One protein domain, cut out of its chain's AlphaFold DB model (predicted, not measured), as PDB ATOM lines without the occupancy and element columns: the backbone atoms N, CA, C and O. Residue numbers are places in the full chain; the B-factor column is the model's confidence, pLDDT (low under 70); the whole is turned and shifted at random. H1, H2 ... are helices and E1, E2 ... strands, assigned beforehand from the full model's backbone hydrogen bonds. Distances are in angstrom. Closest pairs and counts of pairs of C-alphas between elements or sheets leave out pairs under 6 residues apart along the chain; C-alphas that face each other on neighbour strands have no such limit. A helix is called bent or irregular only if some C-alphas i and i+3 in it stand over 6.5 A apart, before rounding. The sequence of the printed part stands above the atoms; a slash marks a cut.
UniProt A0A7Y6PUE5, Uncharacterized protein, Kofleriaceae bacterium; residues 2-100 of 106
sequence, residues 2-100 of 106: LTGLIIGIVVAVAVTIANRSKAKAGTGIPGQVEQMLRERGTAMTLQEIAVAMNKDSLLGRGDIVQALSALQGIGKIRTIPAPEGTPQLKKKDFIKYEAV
ATOM      1  N   LEU A   2     -35.755  53.210  17.963       63.56
ATOM      2  CA  LEU A   2     -34.523  54.024  17.926       63.56
ATOM      3  C   LEU A   2     -33.712  54.001  19.242       63.56
ATOM      4  O   LEU A   2     -32.493  53.887  19.223       63.56
ATOM      5  N   THR A   3     -34.391  54.048  20.392       65.25
ATOM      6  CA  THR A   3     -33.765  54.025  21.727       65.25
ATOM      7  C   THR A   3     -33.011  52.727  22.018       65.25
ATOM      8  O   THR A   3     -31.908  52.776  22.552       65.25
ATOM      9  N   GLY A   4     -33.547  51.570  21.616       65.75
ATOM     10  CA  GLY A   4     -32.865  50.278  21.779       65.75
ATOM     11  C   GLY A   4     -31.599  50.157  20.923       65.75
ATOM     12  O   GLY A   4     -30.592  49.627  21.384       65.75
ATOM     13  N   LEU A   5     -31.620  50.718  19.709       72.12
ATOM     14  CA  LEU A   5     -30.460  50.752  18.817       72.12
ATOM     15  C   LEU A   5     -29.334  51.633  19.381       72.12
ATOM     16  O   LEU A   5     -28.174  51.227  19.371       72.12
ATOM     17  N   ILE A   6     -29.673  52.796  19.944       75.44
ATOM     18  CA  ILE A   6     -28.696  53.697  20.577       75.44
ATOM     19  C   ILE A   6     -28.046  53.027  21.796       75.44
ATOM     20  O   ILE A   6     -26.822  53.036  21.915       75.44
ATOM     21  N   ILE A   7     -28.839  52.389  22.666       76.81
ATOM     22  CA  ILE A   7     -28.316  51.672  23.840       76.81
ATOM     23  C   ILE A   7     -27.370  50.547  23.403       76.81
ATOM     24  O   ILE A   7     -26.271  50.426  23.945       76.81
ATOM     25  N   GLY A   8     -27.751  49.770  22.386       76.12
ATOM     26  CA  GLY A   8     -26.911  48.699  21.849       76.12
ATOM     27  C   GLY A   8     -25.546  49.193  21.354       76.12
ATOM     28  O   GLY A   8     -24.521  48.596  21.683       76.12
ATOM     29  N   ILE A   9     -25.514  50.317  20.629       80.50
ATOM     30  CA  ILE A   9     -24.265  50.916  20.128       80.50
ATOM     31  C   ILE A   9     -23.388  51.405  21.285       80.50
ATOM     32  O   ILE A   9     -22.193  51.111  21.314       80.50
ATOM     33  N   VAL A  10     -23.964  52.111  22.262       84.00
ATOM     34  CA  VAL A  10     -23.206  52.649  23.404       84.00
ATOM     35  C   VAL A  10     -22.566  51.525  24.219       84.00
ATOM     36  O   VAL A  10     -21.385  51.610  24.558       84.00
ATOM     37  N   VAL A  11     -23.299  50.436  24.475       81.69
ATOM     38  CA  VAL A  11     -22.768  49.268  25.192       81.69
ATOM     39  C   VAL A  11     -21.638  48.608  24.400       81.69
ATOM     40  O   VAL A  11     -20.578  48.336  24.966       81.69
ATOM     41  N   ALA A  12     -21.807  48.408  23.090       77.56
ATOM     42  CA  ALA A  12     -20.770  47.815  22.246       77.56
ATOM     43  C   ALA A  12     -19.475  48.653  22.238       77.56
ATOM     44  O   ALA A  12     -18.371  48.107  22.345       77.56
ATOM     45  N   VAL A  13     -19.595  49.984  22.177       82.44
ATOM     46  CA  VAL A  13     -18.445  50.899  22.222       82.44
ATOM     47  C   VAL A  13     -17.770  50.861  23.595       82.44
ATOM     48  O   VAL A  13     -16.549  50.714  23.667       82.44
ATOM     49  N   ALA A  14     -18.541  50.916  24.683       83.56
ATOM     50  CA  ALA A  14     -18.008  50.870  26.044       83.56
ATOM     51  C   ALA A  14     -17.242  49.566  26.322       83.56
ATOM     52  O   ALA A  14     -16.121  49.606  26.833       83.56
ATOM     53  N   VAL A  15     -17.794  48.416  25.916       82.25
ATOM     54  CA  VAL A  15     -17.127  47.107  26.027       82.25
ATOM     55  C   VAL A  15     -15.827  47.087  25.222       82.25
ATOM     56  O   VAL A  15     -14.793  46.647  25.726       82.25
ATOM     57  N   THR A  16     -15.838  47.622  23.998       80.94
ATOM     58  CA  THR A  16     -14.636  47.691  23.151       80.94
ATOM     59  C   THR A  16     -13.531  48.530  23.797       80.94
ATOM     60  O   THR A  16     -12.372  48.109  23.839       80.94
ATOM     61  N   ILE A  17     -13.877  49.703  24.336       83.81
ATOM     62  CA  ILE A  17     -12.927  50.597  25.014       83.81
ATOM     63  C   ILE A  17     -12.372  49.928  26.277       83.81
ATOM     64  O   ILE A  17     -11.154  49.906  26.476       83.81
ATOM     65  N   ALA A  18     -13.235  49.326  27.097       80.88
ATOM     66  CA  ALA A  18     -12.832  48.632  28.316       80.88
ATOM     67  C   ALA A  18     -11.886  47.455  28.021       80.88
ATOM     68  O   ALA A  18     -10.845  47.322  28.667       80.88
ATOM     69  N   ASN A  19     -12.196  46.639  27.009       80.56
ATOM     70  CA  ASN A  19     -11.351  45.516  26.601       80.56
ATOM     71  C   ASN A  19      -9.997  45.984  26.056       80.56
ATOM     72  O   ASN A  19      -8.973  45.397  26.405       80.56
ATOM     73  N   ARG A  20      -9.951  47.078  25.282       80.44
ATOM     74  CA  ARG A  20      -8.682  47.691  24.851       80.44
ATOM     75  C   ARG A  20      -7.860  48.209  26.026       80.44
ATOM     76  O   ARG A  20      -6.649  48.016  26.041       80.44
ATOM     77  N   SER A  21      -8.494  48.841  27.013       84.00
ATOM     78  CA  SER A  21      -7.803  49.315  28.216       84.00
ATOM     79  C   SER A  21      -7.189  48.154  29.003       84.00
ATOM     80  O   SER A  21      -6.015  48.205  29.362       84.00
ATOM     81  N   LYS A  22      -7.947  47.068  29.205       83.56
ATOM     82  CA  LYS A  22      -7.461  45.842  29.861       83.56
ATOM     83  C   LYS A  22      -6.324  45.180  29.079       83.56
ATOM     84  O   LYS A  22      -5.325  44.794  29.676       83.56
ATOM     85  N   ALA A  23      -6.429  45.130  27.751       81.25
ATOM     86  CA  ALA A  23      -5.380  44.626  26.866       81.25
ATOM     87  C   ALA A  23      -4.089  45.458  26.948       81.25
ATOM     88  O   ALA A  23      -2.995  44.899  27.015       81.25
ATOM     89  N   LYS A  24      -4.193  46.792  27.009       81.38
ATOM     90  CA  LYS A  24      -3.033  47.671  27.226       81.38
ATOM     91  C   LYS A  24      -2.383  47.416  28.582       81.38
ATOM     92  O   LYS A  24      -1.176  47.209  28.635       81.38
ATOM     93  N   ALA A  25      -3.192  47.366  29.638       84.31
ATOM     94  CA  ALA A  25      -2.732  47.120  31.001       84.31
ATOM     95  C   ALA A  25      -2.239  45.681  31.243       84.31
ATOM     96  O   ALA A  25      -1.660  45.418  32.288       84.31
ATOM     97  N   GLY A  26      -2.482  44.745  30.316       82.62
ATOM     98  CA  GLY A  26      -2.133  43.334  30.503       82.62
ATOM     99  C   GLY A  26      -2.954  42.663  31.610       82.62
ATOM    100  O   GLY A  26      -2.461  41.772  32.288       82.62
ATOM    101  N   THR A  27      -4.203  43.088  31.819       84.38
ATOM    102  CA  THR A  27      -5.073  42.578  32.892       84.38
ATOM    103  C   THR A  27      -6.305  41.860  32.341       84.38
ATOM    104  O   THR A  27      -6.681  42.011  31.175       84.38
ATOM    105  N   GLY A  28      -6.963  41.064  33.192       87.94
ATOM    106  CA  GLY A  28      -8.160  40.302  32.827       87.94
ATOM    107  C   GLY A  28      -7.900  39.251  31.742       87.94
ATOM    108  O   GLY A  28      -6.779  38.783  31.572       87.94
ATOM    109  N   ILE A  29      -8.947  38.897  30.989       87.88
ATOM    110  CA  ILE A  29      -8.867  37.897  29.909       87.88
ATOM    111  C   ILE A  29      -7.830  38.286  28.836       87.88
ATOM    112  O   ILE A  29      -7.029  37.426  28.483       87.88
ATOM    113  N   PRO A  30      -7.748  39.549  28.356       88.88
ATOM    114  CA  PRO A  30      -6.704  39.946  27.408       88.88
ATOM    115  C   PRO A  30      -5.279  39.739  27.932       88.88
ATOM    116  O   PRO A  30      -4.437  39.234  27.199       88.88
ATOM    117  N   GLY A  31      -5.013  40.080  29.196       86.81
ATOM    118  CA  GLY A  31      -3.703  39.845  29.810       86.81
ATOM    119  C   GLY A  31      -3.342  38.363  29.889       86.81
ATOM    120  O   GLY A  31      -2.242  37.976  29.508       86.81
ATOM    121  N   GLN A  32      -4.293  37.525  30.309       90.31
ATOM    122  CA  GLN A  32      -4.100  36.073  30.391       90.31
ATOM    123  C   GLN A  32      -3.835  35.446  29.016       90.31
ATOM    124  O   GLN A  32      -2.944  34.612  28.888       90.31
ATOM    125  N   VAL A  33      -4.573  35.866  27.980       89.06
ATOM    126  CA  VAL A  33      -4.358  35.408  26.596       89.06
ATOM    127  C   VAL A  33      -2.976  35.830  26.094       89.06
ATOM    128  O   VAL A  33      -2.258  35.017  25.517       89.06
ATOM    129  N   GLU A  34      -2.582  37.086  26.320       88.81
ATOM    130  CA  GLU A  34      -1.260  37.587  25.931       88.81
ATOM    131  C   GLU A  34      -0.137  36.805  26.618       88.81
ATOM    132  O   GLU A  34       0.792  36.354  25.949       88.81
ATOM    133  N   GLN A  35      -0.229  36.628  27.938       87.44
ATOM    134  CA  GLN A  35       0.752  35.883  28.719       87.44
ATOM    135  C   GLN A  35       0.855  34.436  28.236       87.44
ATOM    136  O   GLN A  35       1.955  33.966  27.970       87.44
ATOM    137  N   MET A  36      -0.276  33.765  28.019       87.19
ATOM    138  CA  MET A  36      -0.303  32.397  27.500       87.19
ATOM    139  C   MET A  36       0.377  32.280  26.131       87.19
ATOM    140  O   MET A  36       1.186  31.377  25.924       87.19
ATOM    141  N   LEU A  37       0.077  33.191  25.200       87.62
ATOM    142  CA  LEU A  37       0.698  33.202  23.872       87.62
ATOM    143  C   LEU A  37       2.205  33.485  23.942       87.62
ATOM    144  O   LEU A  37       2.966  32.929  23.152       87.62
ATOM    145  N   ARG A  38       2.647  34.319  24.891       86.38
ATOM    146  CA  ARG A  38       4.072  34.581  25.137       86.38
ATOM    147  C   ARG A  38       4.785  33.375  25.747       86.38
ATOM    148  O   ARG A  38       5.859  33.023  25.277       86.38
ATOM    149  N   GLU A  39       4.198  32.741  26.758       84.94
ATOM    150  CA  GLU A  39       4.785  31.597  27.470       84.94
ATOM    151  C   GLU A  39       4.866  30.344  26.597       84.94
ATOM    152  O   GLU A  39       5.862  29.626  26.631       84.94
ATOM    153  N   ARG A  40       3.840  30.084  25.776       81.31
ATOM    154  CA  ARG A  40       3.850  28.961  24.828       81.31
ATOM    155  C   ARG A  40       4.835  29.157  23.678       81.31
ATOM    156  O   ARG A  40       5.213  28.169  23.050       81.31
ATOM    157  N   GLY A  41       5.181  30.406  23.350       71.38
ATOM    158  CA  GLY A  41       6.128  30.760  22.286       71.38
ATOM    159  C   GLY A  41       5.742  30.277  20.881       71.38
ATOM    160  O   GLY A  41       6.571  30.294  19.978       71.38
ATOM    161  N   THR A  42       4.507  29.808  20.688       79.69
ATOM    162  CA  THR A  42       4.027  29.189  19.448       79.69
ATOM    163  C   THR A  42       2.640  29.708  19.098       79.69
ATOM    164  O   THR A  42       1.854  30.073  19.973       79.69
ATOM    165  N   ALA A  43       2.336  29.762  17.799       85.50
ATOM    166  CA  ALA A  43       1.052  30.252  17.319       85.50
ATOM    167  C   ALA A  43      -0.073  29.245  17.621       85.50
ATOM    168  O   ALA A  43       0.009  28.087  17.205       85.50
ATOM    169  N   MET A  44      -1.135  29.699  18.290       87.06
ATOM    170  CA  MET A  44      -2.250  28.866  18.752       87.06
ATOM    171  C   MET A  44      -3.562  29.242  18.065       87.06
ATOM    172  O   MET A  44      -3.841  30.411  17.809       87.06
ATOM    173  N   THR A  45      -4.399  28.255  17.790       90.12
ATOM    174  CA  THR A  45      -5.765  28.444  17.291       90.12
ATOM    175  C   THR A  45      -6.697  28.933  18.399       90.12
ATOM    176  O   THR A  45      -6.429  28.764  19.590       90.12
ATOM    177  N   LEU A  46      -7.848  29.499  18.020       87.38
ATOM    178  CA  LEU A  46      -8.870  29.912  18.989       87.38
ATOM    179  C   LEU A  46      -9.297  28.753  19.904       87.38
ATOM    180  O   LEU A  46      -9.514  28.963  21.095       87.38
ATOM    181  N   GLN A  47      -9.422  27.544  19.353       86.88
ATOM    182  CA  GLN A  47      -9.853  26.383  20.124       86.88
ATOM    183  C   GLN A  47      -8.785  25.940  21.124       86.88
ATOM    184  O   GLN A  47      -9.116  25.682  22.275       86.88
ATOM    185  N   GLU A  48      -7.511  25.927  20.735       88.25
ATOM    186  CA  GLU A  48      -6.415  25.605  21.655       88.25
ATOM    187  C   GLU A  48      -6.324  26.616  22.806       88.25
ATOM    188  O   GLU A  48      -6.146  26.216  23.956       88.25
ATOM    189  N   ILE A  49      -6.514  27.911  22.523       87.94
ATOM    190  CA  ILE A  49      -6.553  28.963  23.553       87.94
ATOM    191  C   ILE A  49      -7.769  28.764  24.470       87.94
ATOM    192  O   ILE A  49      -7.644  28.825  25.691       87.94
ATOM    193  N   ALA A  50      -8.944  28.476  23.904       89.25
ATOM    194  CA  ALA A  50     -10.165  28.251  24.673       89.25
ATOM    195  C   ALA A  50     -10.067  27.039  25.603       89.25
ATOM    196  O   ALA A  50     -10.442  27.140  26.771       89.25
ATOM    197  N   VAL A  51      -9.514  25.927  25.120       89.75
ATOM    198  CA  VAL A  51      -9.260  24.732  25.931       89.75
ATOM    199  C   VAL A  51      -8.252  25.044  27.036       89.75
ATOM    200  O   VAL A  51      -8.518  24.756  28.201       89.75
ATOM    201  N   ALA A  52      -7.134  25.699  26.710       87.62
ATOM    202  CA  ALA A  52      -6.100  26.042  27.686       87.62
ATOM    203  C   ALA A  52      -6.603  26.992  28.790       87.62
ATOM    204  O   ALA A  52      -6.143  26.919  29.926       87.62
ATOM    205  N   MET A  53      -7.570  27.857  28.476       87.81
ATOM    206  CA  MET A  53      -8.200  28.773  29.432       87.81
ATOM    207  C   MET A  53      -9.450  28.200  30.116       87.81
ATOM    208  O   MET A  53     -10.133  28.936  30.828       87.81
ATOM    209  N   ASN A  54      -9.782  26.919  29.901       88.94
ATOM    210  CA  ASN A  54     -11.015  26.288  30.394       88.94
ATOM    211  C   ASN A  54     -12.295  27.065  30.003       88.94
ATOM    212  O   ASN A  54     -13.265  27.145  30.754       88.94
ATOM    213  N   LYS A  55     -12.297  27.658  28.804       87.56
ATOM    214  CA  LYS A  55     -13.354  28.512  28.234       87.56
ATOM    215  C   LYS A  55     -13.910  27.933  26.925       87.56
ATOM    216  O   LYS A  55     -14.200  28.668  25.986       87.56
ATOM    217  N   ASP A  56     -14.083  26.612  26.857       87.00
ATOM    218  CA  ASP A  56     -14.562  25.927  25.643       87.00
ATOM    219  C   ASP A  56     -16.047  26.221  25.318       87.00
ATOM    220  O   ASP A  56     -16.488  26.066  24.181       87.00
ATOM    221  N   SER A  57     -16.823  26.738  26.278       88.75
ATOM    222  CA  SER A  57     -18.221  27.126  26.048       88.75
ATOM    223  C   SER A  57     -18.363  28.237  24.997       88.75
ATOM    224  O   SER A  57     -17.466  29.055  24.804       88.75
ATOM    225  N   LEU A  58     -19.526  28.322  24.337       84.06
ATOM    226  CA  LEU A  58     -19.795  29.351  23.317       84.06
ATOM    227  C   LEU A  58     -19.557  30.780  23.835       84.06
ATOM    228  O   LEU A  58     -18.948  31.593  23.143       84.06
ATOM    229  N   LEU A  59     -19.991  31.066  25.065       84.56
ATOM    230  CA  LEU A  59     -19.754  32.356  25.718       84.56
ATOM    231  C   LEU A  59     -18.267  32.566  26.039       84.56
ATOM    232  O   LEU A  59     -17.729  33.634  25.764       84.56
ATOM    233  N   GLY A  60     -17.579  31.536  26.545       87.12
ATOM    234  CA  GLY A  60     -16.147  31.600  26.841       87.12
ATOM    235  C   GLY A  60     -15.293  31.856  25.597       87.12
ATOM    236  O   GLY A  60     -14.391  32.694  25.628       87.12
ATOM    237  N   ARG A  61     -15.627  31.209  24.476       87.25
ATOM    238  CA  ARG A  61     -15.005  31.470  23.171       87.25
ATOM    239  C   ARG A  61     -15.266  32.904  22.708       87.25
ATOM    240  O   ARG A  61     -14.354  33.537  22.185       87.25
ATOM    241  N   GLY A  62     -16.471  33.432  22.934       87.38
ATOM    242  CA  GLY A  62     -16.813  34.831  22.658       87.38
ATOM    243  C   GLY A  62     -15.920  35.824  23.410       87.38
ATOM    244  O   GLY A  62     -15.373  36.737  22.788       87.38
ATOM    245  N   ASP A  63     -15.696  35.608  24.709       87.62
ATOM    246  CA  ASP A  63     -14.779  36.433  25.511       87.62
ATOM    247  C   ASP A  63     -13.353  36.415  24.945       87.62
ATOM    248  O   ASP A  63     -12.692  37.453  24.858       87.62
ATOM    249  N   ILE A  64     -12.871  35.231  24.550       89.88
ATOM    250  CA  ILE A  64     -11.524  35.064  23.996       89.88
ATOM    251  C   ILE A  64     -11.409  35.766  22.644       89.88
ATOM    252  O   ILE A  64     -10.428  36.463  22.410       89.88
ATOM    253  N   VAL A  65     -12.416  35.664  21.774       90.44
ATOM    254  CA  VAL A  65     -12.438  36.392  20.494       90.44
ATOM    255  C   VAL A  65     -12.375  37.904  20.717       90.44
ATOM    256  O   VAL A  65     -11.620  38.597  20.030       90.44
ATOM    257  N   GLN A  66     -13.115  38.432  21.695       88.75
ATOM    258  CA  GLN A  66     -13.050  39.855  22.040       88.75
ATOM    259  C   GLN A  66     -11.673  40.252  22.583       88.75
ATOM    260  O   GLN A  66     -11.148  41.305  22.217       88.75
ATOM    261  N   ALA A  67     -11.070  39.410  23.423       88.75
ATOM    262  CA  ALA A  67      -9.734  39.627  23.963       88.75
ATOM    263  C   ALA A  67      -8.654  39.615  22.866       88.75
ATOM    264  O   ALA A  67      -7.836  40.531  22.808       88.75
ATOM    265  N   LEU A  68      -8.698  38.637  21.956       89.38
ATOM    266  CA  LEU A  68      -7.813  38.553  20.793       89.38
ATOM    267  C   LEU A  68      -7.974  39.778  19.889       89.38
ATOM    268  O   LEU A  68      -6.985  40.408  19.528       89.38
ATOM    269  N   SER A  69      -9.212  40.190  19.607       89.06
ATOM    270  CA  SER A  69      -9.490  41.398  18.816       89.06
ATOM    271  C   SER A  69      -8.927  42.660  19.480       89.06
ATOM    272  O   SER A  69      -8.377  43.534  18.809       89.06
ATOM    273  N   ALA A  70      -9.027  42.761  20.810       87.81
ATOM    274  CA  ALA A  70      -8.472  43.880  21.562       87.81
ATOM    275  C   ALA A  70      -6.936  43.902  21.513       87.81
ATOM    276  O   ALA A  70      -6.369  44.968  21.280       87.81
ATOM    277  N   LEU A  71      -6.280  42.748  21.684       87.50
ATOM    278  CA  LEU A  71      -4.821  42.596  21.601       87.50
ATOM    279  C   LEU A  71      -4.285  42.865  20.189       87.50
ATOM    280  O   LEU A  71      -3.270  43.544  20.034       87.50
ATOM    281  N   GLN A  72      -4.982  42.377  19.161       89.19
ATOM    282  CA  GLN A  72      -4.644  42.624  17.760       89.19
ATOM    283  C   GLN A  72      -4.783  44.112  17.431       89.19
ATOM    284  O   GLN A  72      -3.897  44.699  16.817       89.19
ATOM    285  N   GLY A  73      -5.854  44.753  17.910       85.00
ATOM    286  CA  GLY A  73      -6.091  46.185  17.724       85.00
ATOM    287  C   GLY A  73      -5.051  47.100  18.379       85.00
ATOM    288  O   GLY A  73      -5.026  48.288  18.067       85.00
ATOM    289  N   ILE A  74      -4.206  46.577  19.274       85.44
ATOM    290  CA  ILE A  74      -3.079  47.303  19.886       85.44
ATOM    291  C   ILE A  74      -1.711  46.723  19.493       85.44
ATOM    292  O   ILE A  74      -0.707  47.084  20.098       85.44
ATOM    293  N   GLY A  75      -1.665  45.828  18.499       85.12
ATOM    294  CA  GLY A  75      -0.421  45.302  17.930       85.12
ATOM    295  C   GLY A  75       0.354  44.326  18.818       85.12
ATOM    296  O   GLY A  75       1.517  44.058  18.541       85.12
ATOM    297  N   LYS A  76      -0.257  43.785  19.879       85.06
ATOM    298  CA  LYS A  76       0.410  42.837  20.791       85.06
ATOM    299  C   LYS A  76       0.388  41.391  20.307       85.06
ATOM    300  O   LYS A  76       1.185  40.579  20.765       85.06
ATOM    301  N   ILE A  77      -0.532  41.060  19.405       88.69
ATOM    302  CA  ILE A  77      -0.607  39.744  18.768       88.69
ATOM    303  C   ILE A  77      -0.747  39.909  17.259       88.69
ATOM    304  O   ILE A  77      -1.317  40.895  16.782       88.69
ATOM    305  N   ARG A  78      -0.273  38.915  16.512       87.31
ATOM    306  CA  ARG A  78      -0.481  38.789  15.070       87.31
ATOM    307  C   ARG A  78      -1.372  37.594  14.765       87.31
ATOM    308  O   ARG A  78      -1.324  36.578  15.453       87.31
ATOM    309  N   THR A  79      -2.188  37.738  13.726       87.69
ATOM    310  CA  THR A  79      -3.015  36.647  13.200       87.69
ATOM    311  C   THR A  79      -2.306  36.032  12.005       87.69
ATOM    312  O   THR A  79      -1.956  36.740  11.063       87.69
ATOM    313  N   ILE A  80      -2.111  34.721  12.041       86.00
ATOM    314  CA  ILE A  80      -1.607  33.931  10.925       86.00
ATOM    315  C   ILE A  80      -2.831  33.364  10.202       86.00
ATOM    316  O   ILE A  80      -3.592  32.596  10.806       86.00
ATOM    317  N   PRO A  81      -3.078  33.771   8.946       82.12
ATOM    318  CA  PRO A  81      -4.234  33.302   8.203       82.12
ATOM    319  C   PRO A  81      -4.121  31.806   7.900       82.12
ATOM    320  O   PRO A  81      -3.033  31.235   7.832       82.12
ATOM    321  N   ALA A  82      -5.276  31.178   7.684       79.88
ATOM    322  CA  ALA A  82      -5.336  29.809   7.197       79.88
ATOM    323  C   ALA A  82      -4.656  29.690   5.812       79.88
ATOM    324  O   ALA A  82      -4.795  30.619   5.010       79.88
ATOM    325  N   PRO A  83      -3.994  28.560   5.495       77.06
ATOM    326  CA  PRO A  83      -3.382  28.330   4.187       77.06
ATOM    327  C   PRO A  83      -4.361  28.522   3.022       77.06
ATOM    328  O   PRO A  83      -5.563  28.236   3.142       77.06
ATOM    329  N   GLU A  84      -3.851  28.975   1.876       71.94
ATOM    330  CA  GLU A  84      -4.654  29.086   0.658       71.94
ATOM    331  C   GLU A  84      -5.219  27.717   0.247       71.94
ATOM    332  O   GLU A  84      -4.576  26.683   0.408       71.94
ATOM    333  N   GLY A  85      -6.473  27.694  -0.215       73.38
ATOM    334  CA  GLY A  85      -7.196  26.453  -0.533       73.38
ATOM    335  C   GLY A  85      -7.954  25.815   0.640       73.38
ATOM    336  O   GLY A  85      -8.718  24.873   0.429       73.38
ATOM    337  N   THR A  86      -7.836  26.344   1.864       74.00
ATOM    338  CA  THR A  86      -8.622  25.844   3.006       74.00
ATOM    339  C   THR A  86     -10.124  26.139   2.817       74.00
ATOM    340  O   THR A  86     -10.491  27.307   2.624       74.00
ATOM    341  N   PRO A  87     -11.023  25.135   2.934       77.62
ATOM    342  CA  PRO A  87     -12.470  25.350   2.890       77.62
ATOM    343  C   PRO A  87     -12.911  26.406   3.910       77.62
ATOM    344  O   PRO A  87     -12.494  26.352   5.067       77.62
ATOM    345  N   GLN A  88     -13.776  27.351   3.511       70.31
ATOM    346  CA  GLN A  88     -14.143  28.508   4.347       70.31
ATOM    347  C   GLN A  88     -14.618  28.119   5.755       70.31
ATOM    348  O   GLN A  88     -14.193  28.726   6.734       70.31
ATOM    349  N   LEU A  89     -15.422  27.057   5.866       74.25
ATOM    350  CA  LEU A  89     -15.939  26.554   7.145       74.25
ATOM    351  C   LEU A  89     -14.846  26.059   8.098       74.25
ATOM    352  O   LEU A  89     -15.034  26.113   9.312       74.25
ATOM    353  N   LYS A  90     -13.715  25.601   7.554       72.19
ATOM    354  CA  LYS A  90     -12.572  25.127   8.333       72.19
ATOM    355  C   LYS A  90     -11.545  26.216   8.604       72.19
ATOM    356  O   LYS A  90     -10.739  26.051   9.505       72.19
ATOM    357  N   LYS A  91     -11.567  27.349   7.888       71.00
ATOM    358  CA  LYS A  91     -10.576  28.430   8.072       71.00
ATOM    359  C   LYS A  91     -10.446  28.863   9.532       71.00
ATOM    360  O   LYS A  91      -9.333  29.080   9.988       71.00
ATOM    361  N   LYS A  92     -11.554  28.914  10.278       70.69
ATOM    362  CA  LYS A  92     -11.567  29.236  11.718       70.69
ATOM    363  C   LYS A  92     -10.681  28.312  12.572       70.69
ATOM    364  O   LYS A  92     -10.153  28.768  13.579       70.69
ATOM    365  N   ASP A  93     -10.503  27.060  12.150       73.25
ATOM    366  CA  ASP A  93      -9.707  26.042  12.845       73.25
ATOM    367  C   ASP A  93      -8.216  26.140  12.476       73.25
ATOM    368  O   ASP A  93      -7.366  25.567  13.147       73.25
ATOM    369  N   PHE A  94      -7.884  26.882  11.413       76.50
ATOM    370  CA  PHE A  94      -6.514  27.073  10.925       76.50
ATOM    371  C   PHE A  94      -5.967  28.478  11.172       76.50
ATOM    372  O   PHE A  94      -4.764  28.686  11.031       76.50
ATOM    373  N   ILE A  95      -6.821  29.441  11.533       84.00
ATOM    374  CA  ILE A  95      -6.370  30.761  11.969       84.00
ATOM    375  C   ILE A  95      -5.624  30.590  13.289       84.00
ATOM    376  O   ILE A  95      -6.186  30.097  14.271       84.00
ATOM    377  N   LYS A  96      -4.368  31.030  13.309       87.50
ATOM    378  CA  LYS A  96      -3.530  31.006  14.506       87.50
ATOM    379  C   LYS A  96      -3.235  32.418  14.982       87.50
ATOM    380  O   LYS A  96      -3.200  33.360  14.196       87.50
ATOM    381  N   TYR A  97      -2.991  32.545  16.273       88.00
ATOM    382  CA  TYR A  97      -2.645  33.781  16.951       88.00
ATOM    383  C   TYR A  97      -1.305  33.599  17.639       88.00
ATOM    384  O   TYR A  97      -1.053  32.567  18.254       88.00
ATOM    385  N   GLU A  98      -0.450  34.602  17.539       88.69
ATOM    386  CA  GLU A  98       0.887  34.580  18.120       88.69
ATOM    387  C   GLU A  98       1.175  35.925  18.777       88.69
ATOM    388  O   GLU A  98       0.773  36.966  18.253       88.69
ATOM    389  N   ALA A  99       1.869  35.918  19.913       86.88
ATOM    390  CA  ALA A  99       2.331  37.149  20.532       86.88
ATOM    391  C   ALA A  99       3.388  37.826  19.648       86.88
ATOM    392  O   ALA A  99       4.327  37.188  19.177       86.88
ATOM    393  N   VAL A 100       3.254  39.135  19.442       83.50
ATOM    394  CA  VAL A 100       4.327  39.940  18.855       83.50
ATOM    395  C   VAL A 100       5.372  40.110  19.949       83.50
ATOM    396  O   VAL A 100       5.131  40.783  20.953       83.50
TER     397      VAL A 100
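This is residues 2 to 100 of the 106 residues of an uncharacterized protein of Kofleriaceae bacterium (UniProt A0A7Y6PUE5). A small helical body is built round H4, with H2 and the later part of H1 crossing it, H3 packed near its beginning and a two-stranded ribbon, E1 with E2, near its end. Residues 2 to 14 of H1 stick out as a free arm, and the short helix H5 lies at the far end of the ribbon. The printed part has 99 residues, with five named helices and two named strands in the order H1, H2, H3, H4, E1, H5, E2 along the chain; the class is mostly helix, and E1 and E2 are antiparallel. The whole is compact, with a radius of gyration of the C-alphas of 14.5 A and spans of 43 by 32 by 25 A.

H1, residues 2 to 25, begins at C-alpha 2 (-34.523, 54.024, 17.926) and is 35.1 A long. H2 is residues 28 to 40, 18.4 A; H3 is residues 46 to 52. H4, residues 58 to 72, is 20.9 A long. E1 is residues 77 to 80 and H5 residues 88 to 94. H5 is irregular, but only just: C-alphas 89 and 92 are 6.9 A apart. E2, residues 96 to 99, ends at C-alpha 99 (2.331, 37.149, 20.532).

H4 is the hub. With residues 66 to 71 alone it touches residues 16 to 24 of H1, at a steep tilt of 63 degrees; the closest C-alphas, of Arg 20 and Ala 70, are 5.0 A apart. H2 touches H4 with residues 29 to 34 alone, about perpendicular at 74 degrees, closest at C-alphas 30 and 67, 4.6 A. H3 touches residues 60 to 65 of H4, closest at C-alphas 50 and 61, 6.0 A. In the sheet, N 78 and O 98 are 2.8 A apart, within hydrogen-bond range. Residues 44 to 45 pair with residues 96 to 97 of E2, antiparallel. H1 and H5 are apart. Every O i to N i+4 pair is within range in H1, H2, H3 and H4; in H5 0 of 3 are, beside 3 of 4 O i to N i+3 pairs.

The C-alphas farthest apart, of Leu 2 and Gly 41, are 47.0 A apart. The printed part has no cut and no long link. Residues 2 to 4 have pLDDT under 70.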